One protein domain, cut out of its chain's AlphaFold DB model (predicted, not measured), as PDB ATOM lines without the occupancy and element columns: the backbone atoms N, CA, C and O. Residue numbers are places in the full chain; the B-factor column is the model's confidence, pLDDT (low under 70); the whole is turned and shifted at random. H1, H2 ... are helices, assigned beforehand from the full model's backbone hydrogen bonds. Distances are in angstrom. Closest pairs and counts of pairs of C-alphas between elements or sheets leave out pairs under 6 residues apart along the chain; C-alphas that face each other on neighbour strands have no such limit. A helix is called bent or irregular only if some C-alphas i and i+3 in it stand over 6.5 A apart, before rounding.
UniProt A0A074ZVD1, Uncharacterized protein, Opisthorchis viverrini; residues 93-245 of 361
ATOM      1  N   ASP A  93     265.283 120.123 183.303       80.31
ATOM      2  CA  ASP A  93     264.667 118.941 182.684       80.31
ATOM      3  C   ASP A  93     263.152 118.871 182.960       80.31
ATOM      4  O   ASP A  93     262.353 118.635 182.056       80.31
ATOM      5  N   ARG A  94     262.706 119.197 184.182       87.62
ATOM      6  CA  ARG A  94     261.269 119.280 184.488       87.62
ATOM      7  C   ARG A  94     260.555 120.369 183.682       87.62
ATOM      8  O   ARG A  94     259.493 120.096 183.138       87.62
ATOM      9  N   ARG A  95     261.135 121.570 183.570       88.25
ATOM     10  CA  ARG A  95     260.547 122.663 182.775       88.25
ATOM     11  C   ARG A  95     260.462 122.310 181.290       88.25
ATOM     12  O   ARG A  95     259.422 122.549 180.694       88.25
ATOM     13  N   ALA A  96     261.501 121.691 180.731       91.62
ATOM     14  CA  ALA A  96     261.498 121.235 179.342       91.62
ATOM     15  C   ALA A  96     260.421 120.165 179.087       91.62
ATOM     16  O   ALA A  96     259.713 120.216 178.084       91.62
ATOM     17  N   ARG A  97     260.239 119.220 180.019       90.56
ATOM     18  CA  ARG A  97     259.159 118.219 179.944       90.56
ATOM     19  C   ARG A  97     257.775 118.851 180.054       90.56
ATOM     20  O   ARG A  97     256.869 118.447 179.330       90.56
ATOM     21  N   ASP A  98     257.602 119.808 180.960       90.12
ATOM     22  CA  ASP A  98     256.336 120.519 181.140       90.12
ATOM     23  C   ASP A  98     255.987 121.329 179.880       90.12
ATOM     24  O   ASP A  98     254.851 121.266 179.414       90.12
ATOM     25  N   GLU A  99     256.969 121.995 179.266       91.06
ATOM     26  CA  GLU A  99     256.811 122.702 177.994       91.06
ATOM     27  C   GLU A  99     256.471 121.751 176.840       91.06
ATOM     28  O   GLU A  99     255.513 121.997 176.110       91.06
ATOM     29  N   HIS A 100     257.177 120.626 176.709       93.38
ATOM     30  CA  HIS A 100     256.870 119.601 175.707       93.38
ATOM     31  C   HIS A 100     255.442 119.050 175.864       93.38
ATOM     32  O   HIS A 100     254.693 118.934 174.894       93.38
ATOM     33  N   ASN A 101     255.030 118.736 177.096       92.19
ATOM     34  CA  ASN A 101     253.669 118.272 177.379       92.19
ATOM     35  C   ASN A 101     252.624 119.330 177.024       92.19
ATOM     36  O   ASN A 101     251.529 118.999 176.572       92.19
ATOM     37  N   GLU A 102     252.954 120.597 177.241       89.19
ATOM     38  CA  GLU A 102     252.082 121.709 176.920       89.19
ATOM     39  C   GLU A 102     251.964 121.926 175.406       89.19
ATOM     40  O   GLU A 102     250.861 122.109 174.889       89.19
ATOM     41  N   GLN A 103     253.067 121.805 174.668       91.19
ATOM     42  CA  GLN A 103     253.060 121.810 173.207       91.19
ATOM     43  C   GLN A 103     252.189 120.676 172.647       91.19
ATOM     44  O   GLN A 103     251.340 120.928 171.794       91.19
ATOM     45  N   GLU A 104     252.315 119.454 173.170       94.75
ATOM     46  CA  GLU A 104     251.510 118.310 172.718       94.75
ATOM     47  C   GLU A 104     250.021 118.460 173.073       94.75
ATOM     48  O   GLU A 104     249.147 118.088 172.287       94.75
ATOM     49  N   ARG A 105     249.690 119.057 174.225       91.25
ATOM     50  CA  ARG A 105     248.298 119.405 174.560       91.25
ATOM     51  C   ARG A 105     247.718 120.411 173.575       91.25
ATOM     52  O   ARG A 105     246.599 120.210 173.106       91.25
ATOM     53  N   ASN A 106     248.474 121.455 173.246       91.06
ATOM     54  CA  ASN A 106     248.043 122.467 172.287       91.06
ATOM     55  C   ASN A 106     247.879 121.871 170.888       91.06
ATOM     56  O   ASN A 106     246.848 122.091 170.262       91.06
ATOM     57  N   ARG A 107     248.813 121.021 170.451       94.81
ATOM     58  CA  ARG A 107     248.701 120.280 169.191       94.81
ATOM     59  C   ARG A 107     247.420 119.443 169.130       94.81
ATOM     60  O   ARG A 107     246.710 119.469 168.130       94.81
ATOM     61  N   ARG A 108     247.085 118.715 170.201       95.44
ATOM     62  CA  ARG A 108     245.839 117.925 170.273       95.44
ATOM     63  C   ARG A 108     244.587 118.798 170.275       95.44
ATOM     64  O   ARG A 108     243.598 118.421 169.652       95.44
ATOM     65  N   ARG A 109     244.623 119.943 170.966       95.00
ATOM     66  CA  ARG A 109     243.519 120.915 170.985       95.00
ATOM     67  C   ARG A 109     243.258 121.460 169.586       95.00
ATOM     68  O   ARG A 109     242.108 121.469 169.165       95.00
ATOM     69  N   GLU A 110     244.313 121.870 168.893       95.25
ATOM     70  CA  GLU A 110     244.258 122.420 167.540       95.25
ATOM     71  C   GLU A 110     243.668 121.406 166.557       95.25
ATOM     72  O   GLU A 110     242.687 121.706 165.882       95.25
ATOM     73  N   LEU A 111     244.173 120.166 166.567       95.94
ATOM     74  CA  LEU A 111     243.627 119.080 165.752       95.94
ATOM     75  C   LEU A 111     242.136 118.851 166.023       95.94
ATOM     76  O   LEU A 111     241.358 118.718 165.083       95.94
ATOM     77  N   ALA A 112     241.716 118.859 167.291       96.00
ATOM     78  CA  ALA A 112     240.305 118.720 167.634       96.00
ATOM     79  C   ALA A 112     239.444 119.862 167.061       96.00
ATOM     80  O   ALA A 112     238.345 119.597 166.588       96.00
ATOM     81  N   VAL A 113     239.931 121.112 167.058       96.50
ATOM     82  CA  VAL A 113     239.214 122.236 166.420       96.50
ATOM     83  C   VAL A 113     239.105 122.025 164.917       96.50
ATOM     84  O   VAL A 113     238.022 122.191 164.366       96.50
ATOM     85  N   ILE A 114     240.198 121.636 164.258       96.06
ATOM     86  CA  ILE A 114     240.219 121.395 162.809       96.06
ATOM     87  C   ILE A 114     239.205 120.312 162.428       96.06
ATOM     88  O   ILE A 114     238.459 120.481 161.466       96.06
ATOM     89  N   TYR A 115     239.124 119.220 163.190       95.81
ATOM     90  CA  TYR A 115     238.159 118.157 162.901       95.81
ATOM     91  C   TYR A 115     236.714 118.599 163.064       95.81
ATOM     92  O   TYR A 115     235.879 118.235 162.238       95.81
ATOM     93  N   GLU A 116     236.415 119.393 164.089       96.25
ATOM     94  CA  GLU A 116     235.071 119.940 164.249       96.25
ATOM     95  C   GLU A 116     234.752 120.975 163.159       96.25
ATOM     96  O   GLU A 116     233.635 120.980 162.660       96.25
ATOM     97  N   LEU A 117     235.723 121.777 162.699       95.88
ATOM     98  CA  LEU A 117     235.537 122.688 161.556       95.88
ATOM     99  C   LEU A 117     235.202 121.924 160.271       95.88
ATOM    100  O   LEU A 117     234.271 122.291 159.558       95.88
ATOM    101  N   ILE A 118     235.924 120.833 159.994       95.12
ATOM    102  CA  ILE A 118     235.619 119.948 158.863       95.12
ATOM    103  C   ILE A 118     234.211 119.375 159.020       95.12
ATOM    104  O   ILE A 118     233.426 119.434 158.079       95.12
ATOM    105  N   ARG A 119     233.858 118.876 160.210       94.56
ATOM    106  CA  ARG A 119     232.519 118.340 160.473       94.56
ATOM    107  C   ARG A 119     231.423 119.394 160.250       94.56
ATOM    108  O   ARG A 119     230.402 119.054 159.662       94.56
ATOM    109  N   CYS A 120     231.623 120.644 160.677       93.12
ATOM    110  CA  CYS A 120     230.670 121.741 160.465       93.12
ATOM    111  C   CYS A 120     230.406 122.030 158.979       93.12
ATOM    112  O   CYS A 120     229.313 122.466 158.635       93.12
ATOM    113  N   SER A 121     231.372 121.753 158.101       91.12
ATOM    114  CA  SER A 121     231.222 121.982 156.658       91.12
ATOM    115  C   SER A 121     230.372 120.934 155.929       91.12
ATOM    116  O   SER A 121     230.073 121.109 154.746       91.12
ATOM    117  N   PHE A 122     229.984 119.849 156.606       92.62
ATOM    118  CA  PHE A 122     229.179 118.788 156.011       92.62
ATOM    119  C   PHE A 122     227.684 119.092 156.055       92.62
ATOM    120  O   PHE A 122     227.160 119.713 156.979       92.62
ATOM    121  N   SER A 123     226.989 118.561 155.060       90.62
ATOM    122  CA  SER A 123     225.536 118.492 154.953       90.62
ATOM    123  C   SER A 123     225.041 117.058 155.160       90.62
ATOM    124  O   SER A 123     225.816 116.102 155.104       90.62
ATOM    125  N   GLU A 124     223.742 116.882 155.410       89.69
ATOM    126  CA  GLU A 124     223.162 115.541 155.589       89.69
ATOM    127  C   GLU A 124     223.311 114.674 154.331       89.69
ATOM    128  O   GLU A 124     223.523 113.466 154.440       89.69
ATOM    129  N   ASP A 125     223.303 115.295 153.147       89.69
ATOM    130  CA  ASP A 125     223.517 114.617 151.868       89.69
ATOM    131  C   ASP A 125     224.904 113.966 151.780       89.69
ATOM    132  O   ASP A 125     225.061 112.921 151.147       89.69
ATOM    133  N   ASP A 126     225.912 114.526 152.455       91.00
ATOM    134  CA  ASP A 126     227.286 114.017 152.421       91.00
ATOM    135  C   ASP A 126     227.424 112.674 153.165       91.00
ATOM    136  O   ASP A 126     228.358 111.905 152.917       91.00
ATOM    137  N   LEU A 127     226.452 112.315 154.013       89.62
ATOM    138  CA  LEU A 127     226.400 111.007 154.675       89.62
ATOM    139  C   LEU A 127     226.249 109.848 153.681       89.62
ATOM    140  O   LEU A 127     226.584 108.708 154.020       89.62
ATOM    141  N   ARG A 128     225.815 110.120 152.442       89.81
ATOM    142  CA  ARG A 128     225.734 109.121 151.362       89.81
ATOM    143  C   ARG A 128     227.066 108.414 151.106       89.81
ATOM    144  O   ARG A 128     227.067 107.243 150.741       89.81
ATOM    145  N   TYR A 129     228.192 109.088 151.358       88.81
ATOM    146  CA  TYR A 129     229.533 108.527 151.173       88.81
ATOM    147  C   TYR A 129     229.900 107.443 152.197       88.81
ATOM    148  O   TYR A 129     230.915 106.778 152.038       88.81
ATOM    149  N   LEU A 130     229.085 107.236 153.237       86.25
ATOM    150  CA  LEU A 130     229.289 106.185 154.241       86.25
ATOM    151  C   LEU A 130     228.439 104.926 153.999       86.25
ATOM    152  O   LEU A 130     228.552 103.947 154.745       86.25
ATOM    153  N   TYR A 131     227.571 104.931 152.987       79.44
ATOM    154  CA  TYR A 131     226.748 103.773 152.641       79.44
ATOM    155  C   TYR A 131     227.614 102.653 152.027       79.44
ATOM    156  O   TYR A 131     228.534 102.965 151.271       79.44
ATOM    157  N   PRO A 132     227.361 101.352 152.300       67.25
ATOM    158  CA  PRO A 132     226.251 100.744 153.054       67.25
ATOM    159  C   PRO A 132     226.557 100.364 154.518       67.25
ATOM    160  O   PRO A 132     225.730  99.736 155.177       67.25
ATOM    161  N   CYS A 133     227.736 100.685 155.051       59.06
ATOM    162  CA  CYS A 133     228.300  99.992 156.218       59.06
ATOM    163  C   CYS A 133     228.315 100.830 157.511       59.06
ATOM    164  O   CYS A 133     229.372 100.967 158.120       59.06
ATOM    165  N   ASN A 134     227.153 101.298 157.984       63.91
ATOM    166  CA  ASN A 134     226.945 102.107 159.208       63.91
ATOM    167  C   ASN A 134     226.934 103.624 158.969       63.91
ATOM    168  O   ASN A 134     227.818 104.357 159.423       63.91
ATOM    169  N   THR A 135     225.880 104.100 158.309       71.25
ATOM    170  CA  THR A 135     225.547 105.522 158.267       71.25
ATOM    171  C   THR A 135     225.150 105.998 159.668       71.25
ATOM    172  O   THR A 135     224.197 105.476 160.255       71.25
ATOM    173  N   PRO A 136     225.869 106.968 160.253       78.25
ATOM    174  CA  PRO A 136     225.424 107.592 161.486       78.25
ATOM    175  C   PRO A 136     224.101 108.325 161.238       78.25
ATOM    176  O   PRO A 136     223.856 108.849 160.157       78.25
ATOM    177  N   THR A 137     223.245 108.364 162.262       80.38
ATOM    178  CA  THR A 137     221.927 109.030 162.182       80.38
ATOM    179  C   THR A 137     222.023 110.548 162.031       80.38
ATOM    180  O   THR A 137     221.043 111.178 161.660       80.38
ATOM    181  N   SER A 138     223.183 111.131 162.343       87.19
ATOM    182  CA  SER A 138     223.483 112.549 162.171       87.19
ATOM    183  C   SER A 138     224.993 112.773 162.060       87.19
ATOM    184  O   SER A 138     225.793 111.950 162.520       87.19
ATOM    185  N   ILE A 139     225.382 113.917 161.499       90.19
ATOM    186  CA  ILE A 139     226.781 114.339 161.316       90.19
ATOM    187  C   ILE A 139     227.536 114.403 162.659       90.19
ATOM    188  O   ILE A 139     228.687 113.975 162.770       90.19
ATOM    189  N   GLU A 140     226.861 114.860 163.717       90.00
ATOM    190  CA  GLU A 140     227.411 114.962 165.077       90.00
ATOM    191  C   GLU A 140     227.882 113.613 165.640       90.00
ATOM    192  O   GLU A 140     228.821 113.552 166.432       90.00
ATOM    193  N   LYS A 141     227.256 112.510 165.214       90.31
ATOM    194  CA  LYS A 141     227.556 111.156 165.699       90.31
ATOM    195  C   LYS A 141     228.616 110.434 164.871       90.31
ATOM    196  O   LYS A 141     228.937 109.285 165.175       90.31
ATOM    197  N   MET A 142     229.154 111.066 163.828       90.56
ATOM    198  CA  MET A 142     230.222 110.478 163.023       90.56
ATOM    199  C   MET A 142     231.462 110.239 163.883       90.56
ATOM    200  O   MET A 142     231.893 111.109 164.625       90.56
ATOM    201  N   SER A 143     232.089 109.080 163.775       91.50
ATOM    202  CA  SER A 143     233.426 108.876 164.330       91.50
ATOM    203  C   SER A 143     234.469 109.670 163.538       91.50
ATOM    204  O   SER A 143     234.261 110.036 162.381       91.50
ATOM    205  N   TYR A 144     235.630 109.901 164.146       92.25
ATOM    206  CA  TYR A 144     236.728 110.607 163.491       92.25
ATOM    207  C   TYR A 144     237.135 109.997 162.123       92.25
ATOM    208  O   TYR A 144     237.203 110.745 161.145       92.25
ATOM    209  N   PRO A 145     237.308 108.665 161.981       92.75
ATOM    210  CA  PRO A 145     237.576 108.062 160.674       92.75
ATOM    211  C   PRO A 145     236.474 108.317 159.639       92.75
ATOM    212  O   PRO A 145     236.777 108.516 158.468       92.75
ATOM    213  N   GLN A 146     235.204 108.351 160.058       92.75
ATOM    214  CA  GLN A 146     234.080 108.639 159.160       92.75
ATOM    215  C   GLN A 146     234.102 110.091 158.672       92.75
ATOM    216  O   GLN A 146     233.845 110.328 157.495       92.75
ATOM    217  N   VAL A 147     234.454 111.051 159.537       94.19
ATOM    218  CA  VAL A 147     234.612 112.465 159.144       94.19
ATOM    219  C   VAL A 147     235.666 112.597 158.051       94.19
ATOM    220  O   VAL A 147     235.408 113.203 157.015       94.19
ATOM    221  N   LEU A 148     236.828 111.971 158.237       94.44
ATOM    222  CA  LEU A 148     237.881 111.998 157.223       94.44
ATOM    223  C   LEU A 148     237.486 111.296 155.923       94.44
ATOM    224  O   LEU A 148     237.847 111.762 154.847       94.44
ATOM    225  N   HIS A 149     236.755 110.185 156.017       93.25
ATOM    226  CA  HIS A 149     236.293 109.448 154.845       93.25
ATOM    227  C   HIS A 149     235.370 110.308 153.976       93.25
ATOM    228  O   HIS A 149     235.585 110.424 152.771       93.25
ATOM    229  N   VAL A 150     234.390 110.979 154.591       93.69
ATOM    230  CA  VAL A 150     233.501 111.914 153.887       93.69
ATOM    231  C   VAL A 150     234.295 113.083 153.302       93.69
ATOM    232  O   VAL A 150     234.156 113.372 152.114       93.69
ATOM    233  N   ALA A 151     235.189 113.705 154.083       95.62
ATOM    234  CA  ALA A 151     236.032 114.804 153.605       95.62
ATOM    235  C   ALA A 151     236.865 114.416 152.373       95.62
ATOM    236  O   ALA A 151     236.968 115.189 151.423       95.62
ATOM    237  N   TYR A 152     237.434 113.208 152.365       95.44
ATOM    238  CA  TYR A 152     238.197 112.692 151.233       95.44
ATOM    239  C   TYR A 152     237.347 112.601 149.960       95.44
ATOM    240  O   TYR A 152     237.782 113.039 148.895       95.44
ATOM    241  N   HIS A 153     236.128 112.068 150.062       93.94
ATOM    242  CA  HIS A 153     235.223 111.973 148.916       93.94
ATOM    243  C   HIS A 153     234.800 113.345 148.393       93.94
ATOM    244  O   HIS A 153     234.831 113.560 147.181       93.94
ATOM    245  N   LEU A 154     234.501 114.286 149.289       93.31
ATOM    246  CA  LEU A 154     234.179 115.662 148.914       93.31
ATOM    247  C   LEU A 154     235.343 116.357 148.210       93.31
ATOM    248  O   LEU A 154     235.137 117.018 147.198       93.31
ATOM    249  N   LEU A 155     236.575 116.161 148.684       93.44
ATOM    250  CA  LEU A 155     237.754 116.729 148.036       93.44
ATOM    251  C   LEU A 155     237.953 116.167 146.620       93.44
ATOM    252  O   LEU A 155     238.291 116.911 145.701       93.44
ATOM    253  N   ARG A 156     237.719 114.863 146.426       94.25
ATOM    254  CA  ARG A 156     237.791 114.239 145.095       94.25
ATOM    255  C   ARG A 156     236.711 114.752 144.148       94.25
ATOM    256  O   ARG A 156     237.000 114.972 142.974       94.25
ATOM    257  N   GLU A 157     235.489 114.914 144.645       92.69
ATOM    258  CA  GLU A 157     234.382 115.492 143.882       92.69
ATOM    259  C   GLU A 157     234.703 116.937 143.484       92.69
ATOM    260  O   GLU A 157     234.579 117.292 142.314       92.69
ATOM    261  N   GLU A 158     235.219 117.740 144.412       89.81
ATOM    262  CA  GLU A 158     235.588 119.128 144.142       89.81
ATOM    263  C   GLU A 158     236.730 119.236 143.129       89.81
ATOM    264  O   GLU A 158     236.659 120.026 142.191       89.81
ATOM    265  N   GLN A 159     237.750 118.381 143.234       91.44
ATOM    266  CA  GLN A 159     238.819 118.316 142.238       91.44
ATOM    267  C   GLN A 159     238.274 117.971 140.845       91.44
ATOM    268  O   GLN A 159     238.679 118.573 139.848       91.44
ATOM    269  N   HIS A 160     237.341 117.020 140.760       92.69
ATOM    270  CA  HIS A 160     236.677 116.693 139.502       92.69
ATOM    271  C   HIS A 160     235.876 117.886 138.958       92.69
ATOM    272  O   HIS A 160     235.991 118.211 137.773       92.69
ATOM    273  N   ASN A 161     235.126 118.578 139.818       91.38
ATOM    274  CA  ASN A 161     234.348 119.761 139.456       91.38
ATOM    275  C   ASN A 161     235.236 120.895 138.936       91.38
ATOM    276  O   ASN A 161     234.900 121.503 137.920       91.38
ATOM    277  N   LEU A 162     236.391 121.138 139.562       89.19
ATOM    278  CA  LEU A 162     237.367 122.133 139.109       89.19
ATOM    279  C   LEU A 162     237.883 121.820 137.698       89.19
ATOM    280  O   LEU A 162     237.888 122.700 136.840       89.19
ATOM    281  N   ILE A 163     238.219 120.559 137.410       92.31
ATOM    282  CA  ILE A 163     238.654 120.136 136.065       92.31
ATOM    283  C   ILE A 163     237.546 120.377 135.029       92.31
ATOM    284  O   ILE A 163     237.800 120.869 133.925       92.31
ATOM    285  N   MET A 164     236.302 120.027 135.361       94.00
ATOM    286  CA  MET A 164     235.160 120.229 134.463       94.00
ATOM    287  C   MET A 164     234.854 121.717 134.255       94.00
ATOM    288  O   MET A 164     234.529 122.137 133.140       94.00
ATOM    289  N   PHE A 165     235.021 122.532 135.295       90.12
ATOM    290  CA  PHE A 165     234.891 123.982 135.227       90.12
ATOM    291  C   PHE A 165     235.954 124.608 134.314       90.12
ATOM    292  O   PHE A 165     235.612 125.395 133.430       90.12
ATOM    293  N   GLU A 166     237.222 124.212 134.438       90.38
ATOM    294  CA  GLU A 166     238.305 124.685 133.564       90.38
ATOM    295  C   GLU A 166     238.063 124.338 132.092       90.38
ATOM    296  O   GLU A 166     238.229 125.189 131.212       90.38
ATOM    297  N   ARG A 167     237.616 123.107 131.812       94.44
ATOM    298  CA  ARG A 167     237.217 122.687 130.458       94.44
ATOM    299  C   ARG A 167     236.103 123.574 129.912       94.44
ATOM    300  O   ARG A 167     236.231 124.107 128.813       94.44
ATOM    301  N   THR A 168     235.073 123.814 130.718       93.56
ATOM    302  CA  THR A 168     233.943 124.677 130.349       93.56
ATOM    303  C   THR A 168     234.398 126.112 130.066       93.56
ATOM    304  O   THR A 168     233.967 126.716 129.085       93.56
ATOM    305  N   LEU A 169     235.313 126.667 130.868       90.25
ATOM    306  CA  LEU A 169     235.881 127.993 130.611       90.25
ATOM    307  C   LEU A 169     236.656 128.051 129.292       90.25
ATOM    308  O   LEU A 169     236.588 129.063 128.591       90.25
ATOM    309  N   ASN A 170     237.391 126.996 128.944       93.88
ATOM    310  CA  ASN A 170     238.100 126.919 127.667       93.88
ATOM    311  C   ASN A 170     237.129 126.837 126.483       93.88
ATOM    312  O   ASN A 170     237.335 127.524 125.479       93.88
ATOM    313  N   ASP A 171     236.042 126.078 126.620       95.56
ATOM    314  CA  ASP A 171     234.989 126.000 125.607       95.56
ATOM    315  C   ASP A 171     234.302 127.354 125.403       95.56
ATOM    316  O   ASP A 171     234.129 127.793 124.265       95.56
ATOM    317  N   ILE A 172     233.995 128.074 126.487       92.56
ATOM    318  CA  ILE A 172     233.444 129.435 126.417       92.56
ATOM    319  C   ILE A 172     234.398 130.361 125.655       92.56
ATOM    320  O   ILE A 172     233.965 131.041 124.729       92.56
ATOM    321  N   ARG A 173     235.699 130.361 125.975       92.69
ATOM    322  CA  ARG A 173     236.695 131.179 125.251       92.69
ATOM    323  C   ARG A 173     236.756 130.828 123.764       92.69
ATOM    324  O   ARG A 173     236.905 131.717 122.925       92.69
ATOM    325  N   ARG A 174     236.647 129.541 123.423       95.62
ATOM    326  CA  ARG A 174     236.617 129.083 122.030       95.62
ATOM    327  C   ARG A 174     235.374 129.604 121.309       95.62
ATOM    328  O   ARG A 174     235.501 130.124 120.208       95.62
ATOM    329  N   ILE A 175     234.202 129.509 121.932       94.44
ATOM    330  CA  ILE A 175     232.945 130.025 121.375       94.44
ATOM    331  C   ILE A 175     233.018 131.545 121.205       94.44
ATOM    332  O   ILE A 175     232.693 132.055 120.137       94.44
ATOM    333  N   GLU A 176     233.505 132.274 122.207       93.56
ATOM    334  CA  GLU A 176     233.688 133.728 122.134       93.56
ATOM    335  C   GLU A 176     234.592 134.139 120.963       93.56
ATOM    336  O   GLU A 176     234.301 135.106 120.258       93.56
ATOM    337  N   LYS A 177     235.658 133.374 120.700       94.88
ATOM    338  CA  LYS A 177     236.532 133.592 119.542       94.88
ATOM    339  C   LYS A 177     235.783 133.436 118.215       94.88
ATOM    340  O   LYS A 177     235.976 134.256 117.320       94.88
ATOM    341  N   GLU A 178     234.919 132.431 118.095       95.31
ATOM    342  CA  GLU A 178     234.087 132.227 116.900       95.31
ATOM    343  C   GLU A 178     233.050 133.348 116.724       95.31
ATOM    344  O   GLU A 178     232.848 133.834 115.613       95.31
ATOM    345  N   PHE A 179     232.438 133.817 117.813       94.31
ATOM    346  CA  PHE A 179     231.515 134.958 117.789       94.31
ATOM    347  C   PHE A 179     232.211 136.235 117.316       94.31
ATOM    348  O   PHE A 179     231.709 136.911 116.416       94.31
ATOM    349  N   ASN A 180     233.402 136.517 117.851       93.38
ATOM    350  CA  ASN A 180     234.223 137.644 117.419       93.38
ATOM    351  C   ASN A 180     234.603 137.530 115.935       93.38
ATOM    352  O   ASN A 180     234.508 138.513 115.202       93.38
ATOM    353  N   HIS A 181     234.973 136.333 115.461       95.06
ATOM    354  CA  HIS A 181     235.268 136.094 114.045       95.06
ATOM    355  C   HIS A 181     234.041 136.305 113.141       95.06
ATOM    356  O   HIS A 181     234.166 136.812 112.028       95.06
ATOM    357  N   ALA A 182     232.847 135.968 113.630       95.62
ATOM    358  CA  ALA A 182     231.579 136.188 112.939       95.62
ATOM    359  C   ALA A 182     231.043 137.632 113.052       95.62
ATOM    360  O   ALA A 182     229.980 137.924 112.497       95.62
ATOM    361  N   GLY A 183     231.737 138.528 113.765       94.31
ATOM    362  CA  GLY A 183     231.302 139.908 114.000       94.31
ATOM    363  C   GLY A 183     230.074 140.026 114.909       94.31
ATOM    364  O   GLY A 183     229.336 141.008 114.820       94.31
ATOM    365  N   ILE A 184     229.815 139.018 115.748       94.12
ATOM    366  CA  ILE A 184     228.693 139.009 116.692       94.12
ATOM    367  C   ILE A 184     229.179 139.593 118.025       94.12
ATOM    368  O   ILE A 184     230.139 139.070 118.592       94.12
ATOM    369  N   PRO A 185     228.536 140.652 118.551       91.50
ATOM    370  CA  PRO A 185     228.942 141.249 119.816       91.50
ATOM    371  C   PRO A 185     228.717 140.279 120.981       91.50
ATOM    372  O   PRO A 185     227.680 139.617 121.069       91.50
ATOM    373  N   LEU A 186     229.689 140.224 121.891       89.12
ATOM    374  CA  LEU A 186     229.636 139.389 123.086       89.12
ATOM    375  C   LEU A 186     229.002 140.137 124.267       89.12
ATOM    376  O   LEU A 186     229.236 141.338 124.426       89.12
ATOM    377  N   PRO A 187     228.221 139.447 125.115       86.69
ATOM    378  CA  PRO A 187     227.764 140.013 126.374       86.69
ATOM    379  C   PRO A 187     228.937 140.200 127.344       86.69
ATOM    380  O   PRO A 187     229.920 139.460 127.311       86.69
ATOM    381  N   GLU A 188     228.807 141.174 128.243       85.12
ATOM    382  CA  GLU A 188     229.772 141.381 129.320       85.12
ATOM    383  C   GLU A 188     229.799 140.164 130.258       85.12
ATOM    384  O   GLU A 188     228.751 139.628 130.641       85.12
ATOM    385  N   ARG A 189     231.004 139.708 130.622       82.19
ATOM    386  CA  ARG A 189     231.159 138.595 131.560       82.19
ATOM    387  C   ARG A 189     230.771 139.043 132.970       82.19
ATOM    388  O   ARG A 189     231.208 140.107 133.403       82.19
ATOM    389  N   PRO A 190     230.022 138.224 133.725       82.81
ATOM    390  CA  PRO A 190     229.798 138.506 135.131       82.81
ATOM    391  C   PRO A 190     231.139 138.517 135.874       82.81
ATOM    392  O   PRO A 190     231.967 137.624 135.691       82.81
ATOM    393  N   SER A 191     231.339 139.525 136.723       80.00
ATOM    394  CA  SER A 191     232.453 139.532 137.667       80.00
ATOM    395  C   SER A 191     232.210 138.432 138.698       80.00
ATOM    396  O   SER A 191     231.222 138.463 139.434       80.00
ATOM    397  N   LEU A 192     233.084 137.429 138.701       74.38
ATOM    398  CA  LEU A 192     233.091 136.357 139.686       74.38
ATOM    399  C   LEU A 192     234.381 136.467 140.503       74.38
ATOM    400  O   LEU A 192     235.433 136.747 139.917       74.38
ATOM    401  N   PRO A 193     234.321 136.257 141.829       78.31
ATOM    402  CA  PRO A 193     235.522 136.212 142.647       78.31
ATOM    403  C   PRO A 193     236.433 135.079 142.169       78.31
ATOM    404  O   PRO A 193     235.969 134.031 141.707       78.31
ATOM    405  N   SER A 194     237.743 135.292 142.277       83.44
ATOM    406  CA  SER A 194     238.718 134.267 141.926       83.44
ATOM    407  C   SER A 194     238.580 133.072 142.870       83.44
ATOM    408  O   SER A 194     238.547 133.223 144.094       83.44
ATOM    409  N   ILE A 195     238.523 131.866 142.301       84.12
ATOM    410  CA  ILE A 195     238.477 130.613 143.067       84.12
ATOM    411  C   ILE A 195     239.704 130.522 143.985       84.12
ATOM    412  O   ILE A 195     239.576 130.258 145.178       84.12
ATOM    413  N   THR A 196     240.891 130.828 143.453       86.94
ATOM    414  CA  THR A 196     242.148 130.814 144.211       86.94
ATOM    415  C   THR A 196     242.127 131.806 145.369       86.94
ATOM    416  O   THR A 196     242.515 131.464 146.481       86.94
ATOM    417  N   GLU A 197     241.638 133.023 145.130       89.12
ATOM    418  CA  GLU A 197     241.513 134.050 146.170       89.12
ATOM    419  C   GLU A 197     240.536 133.614 147.268       89.12
ATOM    420  O   GLU A 197     240.804 133.794 148.452       89.12
ATOM    421  N   THR A 198     239.442 132.951 146.887       87.94
ATOM    422  CA  THR A 198     238.466 132.405 147.836       87.94
ATOM    423  C   THR A 198     239.107 131.360 148.755       87.94
ATOM    424  O   THR A 198     238.938 131.438 149.972       87.94
ATOM    425  N   TYR A 199     239.906 130.430 148.221       88.81
ATOM    426  CA  TYR A 199     240.621 129.443 149.043       88.81
ATOM    427  C   TYR A 199     241.683 130.070 149.955       88.81
ATOM    428  O   TYR A 199     241.837 129.637 151.101       88.81
ATOM    429  N   LEU A 200     242.392 131.102 149.487       92.62
ATOM    430  CA  LEU A 200     243.335 131.851 150.323       92.62
ATOM    431  C   LEU A 200     242.613 132.528 151.495       92.62
ATOM    432  O   LEU A 200     243.051 132.391 152.635       92.62
ATOM    433  N   ASN A 201     241.468 133.161 151.234       93.00
ATOM    434  CA  ASN A 201     240.651 133.803 152.266       93.00
ATOM    435  C   ASN A 201     240.133 132.794 153.301       93.00
ATOM    436  O   ASN A 201     240.151 133.073 154.501       93.00
ATOM    437  N   ILE A 202     239.704 131.606 152.859       92.44
ATOM    438  CA  ILE A 202     239.284 130.517 153.756       92.44
ATOM    439  C   ILE A 202     240.457 130.063 154.631       92.44
ATOM    440  O   ILE A 202     240.306 129.947 155.847       92.44
ATOM    441  N   THR A 203     241.632 129.851 154.038       93.69
ATOM    442  CA  THR A 203     242.834 129.417 154.768       93.69
ATOM    443  C   THR A 203     243.243 130.452 155.815       93.69
ATOM    444  O   THR A 203     243.470 130.110 156.974       93.69
ATOM    445  N   GLU A 204     243.250 131.733 155.446       95.31
ATOM    446  CA  GLU A 204     243.560 132.823 156.368       95.31
ATOM    447  C   GLU A 204     242.543 132.909 157.519       95.31
ATOM    448  O   GLU A 204     242.912 133.155 158.672       95.31
ATOM    449  N   ALA A 205     241.258 132.694 157.234       94.56
ATOM    450  CA  ALA A 205     240.217 132.665 158.254       94.56
ATOM    451  C   ALA A 205     240.411 131.496 159.233       94.56
ATOM    452  O   ALA A 205     240.354 131.707 160.447       94.56
ATOM    453  N   VAL A 206     240.714 130.292 158.738       95.31
ATOM    454  CA  VAL A 206     241.036 129.129 159.585       95.31
ATOM    455  C   VAL A 206     242.264 129.412 160.452       95.31
ATOM    456  O   VAL A 206     242.208 129.217 161.668       95.31
ATOM    457  N   ASP A 207     243.333 129.972 159.886       95.62
ATOM    458  CA  ASP A 207     244.529 130.361 160.639       95.62
ATOM    459  C   ASP A 207     244.214 131.356 161.762       95.62
ATOM    460  O   ASP A 207     244.729 131.236 162.879       95.62
ATOM    461  N   LYS A 208     243.361 132.350 161.493       95.44
ATOM    462  CA  LYS A 208     242.906 133.319 162.503       95.44
ATOM    463  C   LYS A 208     242.125 132.630 163.619       95.44
ATOM    464  O   LYS A 208     242.372 132.928 164.788       95.44
ATOM    465  N   ILE A 209     241.240 131.692 163.282       94.81
ATOM    466  CA  ILE A 209     240.462 130.914 164.257       94.81
ATOM    467  C   ILE A 209     241.396 130.117 165.176       94.81
ATOM    468  O   ILE A 209     241.238 130.175 166.397       94.81
ATOM    469  N   LEU A 210     242.395 129.424 164.624       94.12
ATOM    470  CA  LEU A 210     243.338 128.614 165.406       94.12
ATOM    471  C   LEU A 210     244.270 129.478 166.270       94.12
ATOM    472  O   LEU A 210     244.498 129.168 167.443       94.12
ATOM    473  N   LYS A 211     244.760 130.606 165.739       93.44
ATOM    474  CA  LYS A 211     245.558 131.582 166.504       93.44
ATOM    475  C   LYS A 211     244.761 132.175 167.667       93.44
ATOM    476  O   LYS A 211     245.294 132.319 168.772       93.44
ATOM    477  N   TYR A 212     243.492 132.501 167.435       92.19
ATOM    478  CA  TYR A 212     242.606 132.974 168.490       92.19
ATOM    479  C   TYR A 212     242.361 131.884 169.537       92.19
ATOM    480  O   TYR A 212     242.540 132.146 170.721       92.19
ATOM    481  N   ASP A 213     242.038 130.651 169.135       91.88
ATOM    482  CA  ASP A 213     241.809 129.552 170.084       91.88
ATOM    483  C   ASP A 213     243.018 129.329 170.999       91.88
ATOM    484  O   ASP A 213     242.868 129.283 172.218       91.88
ATOM    485  N   LYS A 214     244.230 129.313 170.428       88.62
ATOM    486  CA  LYS A 214     245.488 129.160 171.172       88.62
ATOM    487  C   LYS A 214     245.727 130.271 172.202       88.62
ATOM    488  O   LYS A 214     246.334 130.014 173.241       88.62
ATOM    489  N   SER A 215     245.286 131.496 171.917       87.00
ATOM    490  CA  SER A 215     245.459 132.656 172.807       87.00
ATOM    491  C   SER A 215     244.298 132.861 173.787       87.00
ATOM    492  O   SER A 215     244.500 133.472 174.832       87.00
ATOM    493  N   ALA A 216     243.117 132.296 173.519       83.69
ATOM    494  CA  ALA A 216     241.894 132.421 174.322       83.69
ATOM    495  C   ALA A 216     241.887 131.559 175.602       83.69
ATOM    496  O   ALA A 216     240.840 131.116 176.078       83.69
ATOM    497  N   ARG A 217     243.062 131.266 176.152       79.88
ATOM    498  CA  ARG A 217     243.196 130.433 177.339       79.88
ATOM    499  C   ARG A 217     243.046 131.293 178.588       79.88
ATOM    500  O   ARG A 217     243.781 132.263 178.764       79.88
ATOM    501  N   ALA A 218     242.121 130.919 179.465       71.06
ATOM    502  CA  ALA A 218     241.865 131.635 180.704       71.06
ATOM    503  C   ALA A 218     243.079 131.591 181.647       71.06
ATOM    504  O   ALA A 218     243.954 130.716 181.554       71.06
ATOM    505  N   PHE A 219     243.102 132.519 182.608       63.56
ATOM    506  CA  PHE A 219     244.103 132.553 183.670       63.56
ATOM    507  C   PHE A 219     244.088 131.217 184.435       63.56
ATOM    508  O   PHE A 219     243.093 130.860 185.057       63.56
ATOM    509  N   GLY A 220     245.176 130.445 184.339       70.12
ATOM    510  CA  GLY A 220     245.254 129.073 184.867       70.12
ATOM    511  C   GLY A 220     245.336 127.967 183.809       70.12
ATOM    512  O   GLY A 220     245.479 126.800 184.165       70.12
ATOM    513  N   GLY A 221     245.309 128.304 182.515       74.50
ATOM    514  CA  GLY A 221     245.579 127.335 181.451       74.50
ATOM    515  C   GLY A 221     244.375 126.465 181.067       74.50
ATOM    516  O   GLY A 221     244.553 125.358 180.548       74.50
ATOM    517  N   VAL A 222     243.154 126.950 181.286       81.62
ATOM    518  CA  VAL A 222     241.913 126.261 180.899       81.62
ATOM    519  C   VAL A 222     241.288 126.974 179.701       81.62
ATOM    520  O   VAL A 222     241.310 128.199 179.628       81.62
ATOM    521  N   TYR A 223     240.768 126.212 178.742       85.31
ATOM    522  CA  TYR A 223     240.012 126.767 177.619       85.31
ATOM    523  C   TYR A 223     238.575 127.049 178.060       85.31
ATOM    524  O   TYR A 223     237.952 126.191 178.678       85.31
ATOM    525  N   GLU A 224     238.058 128.229 177.725       85.38
ATOM    526  CA  GLU A 224     236.686 128.630 178.080       85.38
ATOM    527  C   GLU A 224     235.621 127.912 177.245       85.38
ATOM    528  O   GLU A 224     234.496 127.737 177.698       85.38
ATOM    529  N   VAL A 225     235.989 127.481 176.035       92.44
ATOM    530  CA  VAL A 225     235.095 126.815 175.085       92.44
ATOM    531  C   VAL A 225     235.665 125.478 174.633       92.44
ATOM    532  O   VAL A 225     236.885 125.268 174.577       92.44
ATOM    533  N   THR A 226     234.764 124.583 174.259       93.75
ATOM    534  CA  THR A 226     235.071 123.280 173.669       93.75
ATOM    535  C   THR A 226     235.562 123.414 172.217       93.75
ATOM    536  O   THR A 226     235.396 124.462 171.583       93.75
ATOM    537  N   PRO A 227     236.196 122.372 171.643       95.50
ATOM    538  CA  PRO A 227     236.529 122.355 170.218       95.50
ATOM    539  C   PRO A 227     235.320 122.551 169.304       95.50
ATOM    540  O   PRO A 227     235.412 123.333 168.363       95.50
ATOM    541  N   ALA A 228     234.192 121.913 169.623       94.81
ATOM    542  CA  ALA A 228     232.965 122.015 168.841       94.81
ATOM    543  C   ALA A 228     232.387 123.438 168.863       94.81
ATOM    544  O   ALA A 228     232.046 123.982 167.819       94.81
ATOM    545  N   GLU A 229     232.352 124.093 170.028       95.19
ATOM    546  CA  GLU A 229     231.901 125.489 170.131       95.19
ATOM    547  C   GLU A 229     232.833 126.446 169.382       95.19
ATOM    548  O   GLU A 229     232.367 127.348 168.682       95.19
ATOM    549  N   ARG A 230     234.155 126.242 169.484       95.81
ATOM    550  CA  ARG A 230     235.135 127.024 168.722       95.81
ATOM    551  C   ARG A 230     234.915 126.867 167.220       95.81
ATOM    552  O   ARG A 230     234.923 127.870 166.509       95.81
ATOM    553  N   ALA A 231     234.712 125.637 166.759       96.00
ATOM    554  CA  ALA A 231     234.450 125.338 165.363       96.00
ATOM    555  C   ALA A 231     233.130 125.951 164.885       96.00
ATOM    556  O   ALA A 231     233.132 126.607 163.855       96.00
ATOM    557  N   ALA A 232     232.046 125.866 165.659       94.44
ATOM    558  CA  ALA A 232     230.765 126.482 165.310       94.44
ATOM    559  C   ALA A 232     230.850 128.018 165.195       94.44
ATOM    560  O   ALA A 232     230.215 128.628 164.335       94.44
ATOM    561  N   LEU A 233     231.651 128.673 166.045       93.44
ATOM    562  CA  LEU A 233     231.936 130.106 165.912       93.44
ATOM    563  C   LEU A 233     232.778 130.413 164.668       93.44
ATOM    564  O   LEU A 233     232.560 131.442 164.029       93.44
ATOM    565  N   GLY A 234     233.735 129.543 164.346       93.25
ATOM    566  CA  GLY A 234     234.555 129.643 163.143       93.25
ATOM    567  C   GLY A 234     233.752 129.431 161.861       93.25
ATOM    568  O   GLY A 234     233.889 130.204 160.922       93.25
ATOM    569  N   ASP A 235     232.844 128.460 161.848       92.88
ATOM    570  CA  ASP A 235     231.955 128.161 160.727       92.88
ATOM    571  C   ASP A 235     231.093 129.375 160.352       92.88
ATOM    572  O   ASP A 235     231.023 129.764 159.189       92.88
ATOM    573  N   ARG A 236     230.569 130.100 161.349       91.62
ATOM    574  CA  ARG A 236     229.869 131.377 161.116       91.62
ATOM    575  C   ARG A 236     230.747 132.441 160.449       91.62
ATOM    576  O   ARG A 236     230.224 133.270 159.709       91.62
ATOM    577  N   GLN A 237     232.053 132.446 160.719       90.12
ATOM    578  CA  GLN A 237     233.007 133.359 160.075       90.12
ATOM    579  C   GLN A 237     233.358 132.909 158.653       90.12
ATOM    580  O   GLN A 237     233.619 133.753 157.799       90.12
ATOM    581  N   LEU A 238     233.339 131.600 158.394       90.94
ATOM    582  CA  LEU A 238     233.596 131.006 157.081       90.94
ATOM    583  C   LEU A 238     232.370 131.046 156.161       90.94
ATOM    584  O   LEU A 238     232.529 131.115 154.946       90.94
ATOM    585  N   ALA A 239     231.154 131.062 156.710       87.06
ATOM    586  CA  ALA A 239     229.906 131.005 155.953       87.06
ATOM    587  C   ALA A 239     229.818 132.004 154.777       87.06
ATOM    588  O   ALA A 239     229.424 131.572 153.694       87.06
ATOM    589  N   PRO A 240     230.231 133.285 154.897       85.56
ATOM    590  CA  PRO A 240     230.210 134.228 153.772       85.56
ATOM    591  C   PRO A 240     231.147 133.859 152.615       85.56
ATOM    592  O   PRO A 240     230.923 134.298 151.489       85.56
ATOM    593  N   LEU A 241     232.198 133.083 152.890       84.19
ATOM    594  CA  LEU A 241     233.188 132.632 151.908       84.19
ATOM    595  C   LEU A 241     232.775 131.314 151.238       84.19
ATOM    596  O   LEU A 241     233.303 130.967 150.185       84.19
ATOM    597  N   CYS A 242     231.828 130.589 151.836       75.69
ATOM    598  CA  CYS A 242     231.379 129.279 151.387       75.69
ATOM    599  C   CYS A 242     230.051 129.393 150.614       75.69
ATOM    600  O   CYS A 242     229.013 129.664 151.222       75.69
ATOM    601  N   PRO A 243     230.020 129.099 149.301       62.94
ATOM    602  CA  PRO A 243     228.798 129.177 148.493       62.94
ATOM    603  C   PRO A 243     227.671 128.243 148.964       62.94
ATOM    604  O   PRO A 243     226.502 128.509 148.697       62.94
ATOM    605  N   ARG A 244     228.011 127.154 149.671       57.78
ATOM    606  CA  ARG A 244     227.064 126.130 150.146       57.78
ATOM    607  C   ARG A 244     226.212 126.560 151.354       57.78
ATOM    608  O   ARG A 244     225.196 125.926 151.611       57.78
ATOM    609  N   SER A 245     226.577 127.617 152.084       45.09
ATOM    610  CA  SER A 245     225.973 127.935 153.395       45.09
ATOM    611  C   SER A 245     224.654 128.729 153.342       45.09
ATOM    612  O   SER A 245     224.028 128.947 154.377       45.09
TER     613      SER A 245
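This is residues 93 to 245 of the 361 residues of an uncharacterized protein of Opisthorchis viverrini (UniProt A0A074ZVD1). A long helix, H3, reaches out like an arm from a small cluster in which the hairpin of H4 and H5 is crossed by H1; the link after H3 folds back to H4. H1 sticks out with residues 93 to 101, and short H2 packs on H3 near its first end. The printed part has 153 residues with five named helices, in the order H1 to H5, and no named strand: all helix. It is loose, with a radius of gyration of the C-alphas of 21.8 A, and spans 78 by 38 by 28 A.

H3, residues 144 to 181, is 55.6 A long and begins at C-alpha 144 (236.728, 110.607, 163.491). H1, residues 93 to 120, is 40.7 A long, from C-alpha 93 (264.667, 118.941, 182.684). H2 is residues 124 to 130, 11.3 A. H4, residues 195 to 215, is 30.6 A long. H5, residues 227 to 241, is 21.3 A long and ends at C-alpha 241 (233.188, 132.632, 151.908); it is only just irregular, with C-alphas 237 and 240 7.0 A apart.

H3 touches H1 with residues 144 to 151 alone, closest at the C-alphas of Val 147 and Arg 119, 6.4 A, at a steep tilt of 56 degrees. H2 touches H3, closest at C-alphas 129 and 150, 5.9 A. H1 touches H5, closest at C-alphas 113 and 227, 4.7 A, at a steep tilt of 51 degrees. H1 touches H4, closest at C-alphas 110 and 210, 6.6 A. The hairpin H4 and H5 touches at a shallow tilt of 29 degrees, opposite ways, closest at C-alphas 209 and 234, 6.1 A. H3 and H4 are apart. Every O i to N i+4 pair is within hydrogen-bond range in H1, H3 and H4; H5 has 9 of 11, and H2 0 of 3 but 4 of 4 O i to N i+3 pairs.

The two C-alphas farthest apart, those of Arg 94 and Gly 183, are 79.3 A apart. The printed part has no cut. The links H2 to H3, H3 to H4 and H4 to H5 are long. pLDDT is under 70 at residues 132 to 134, 219 and 243 to 245.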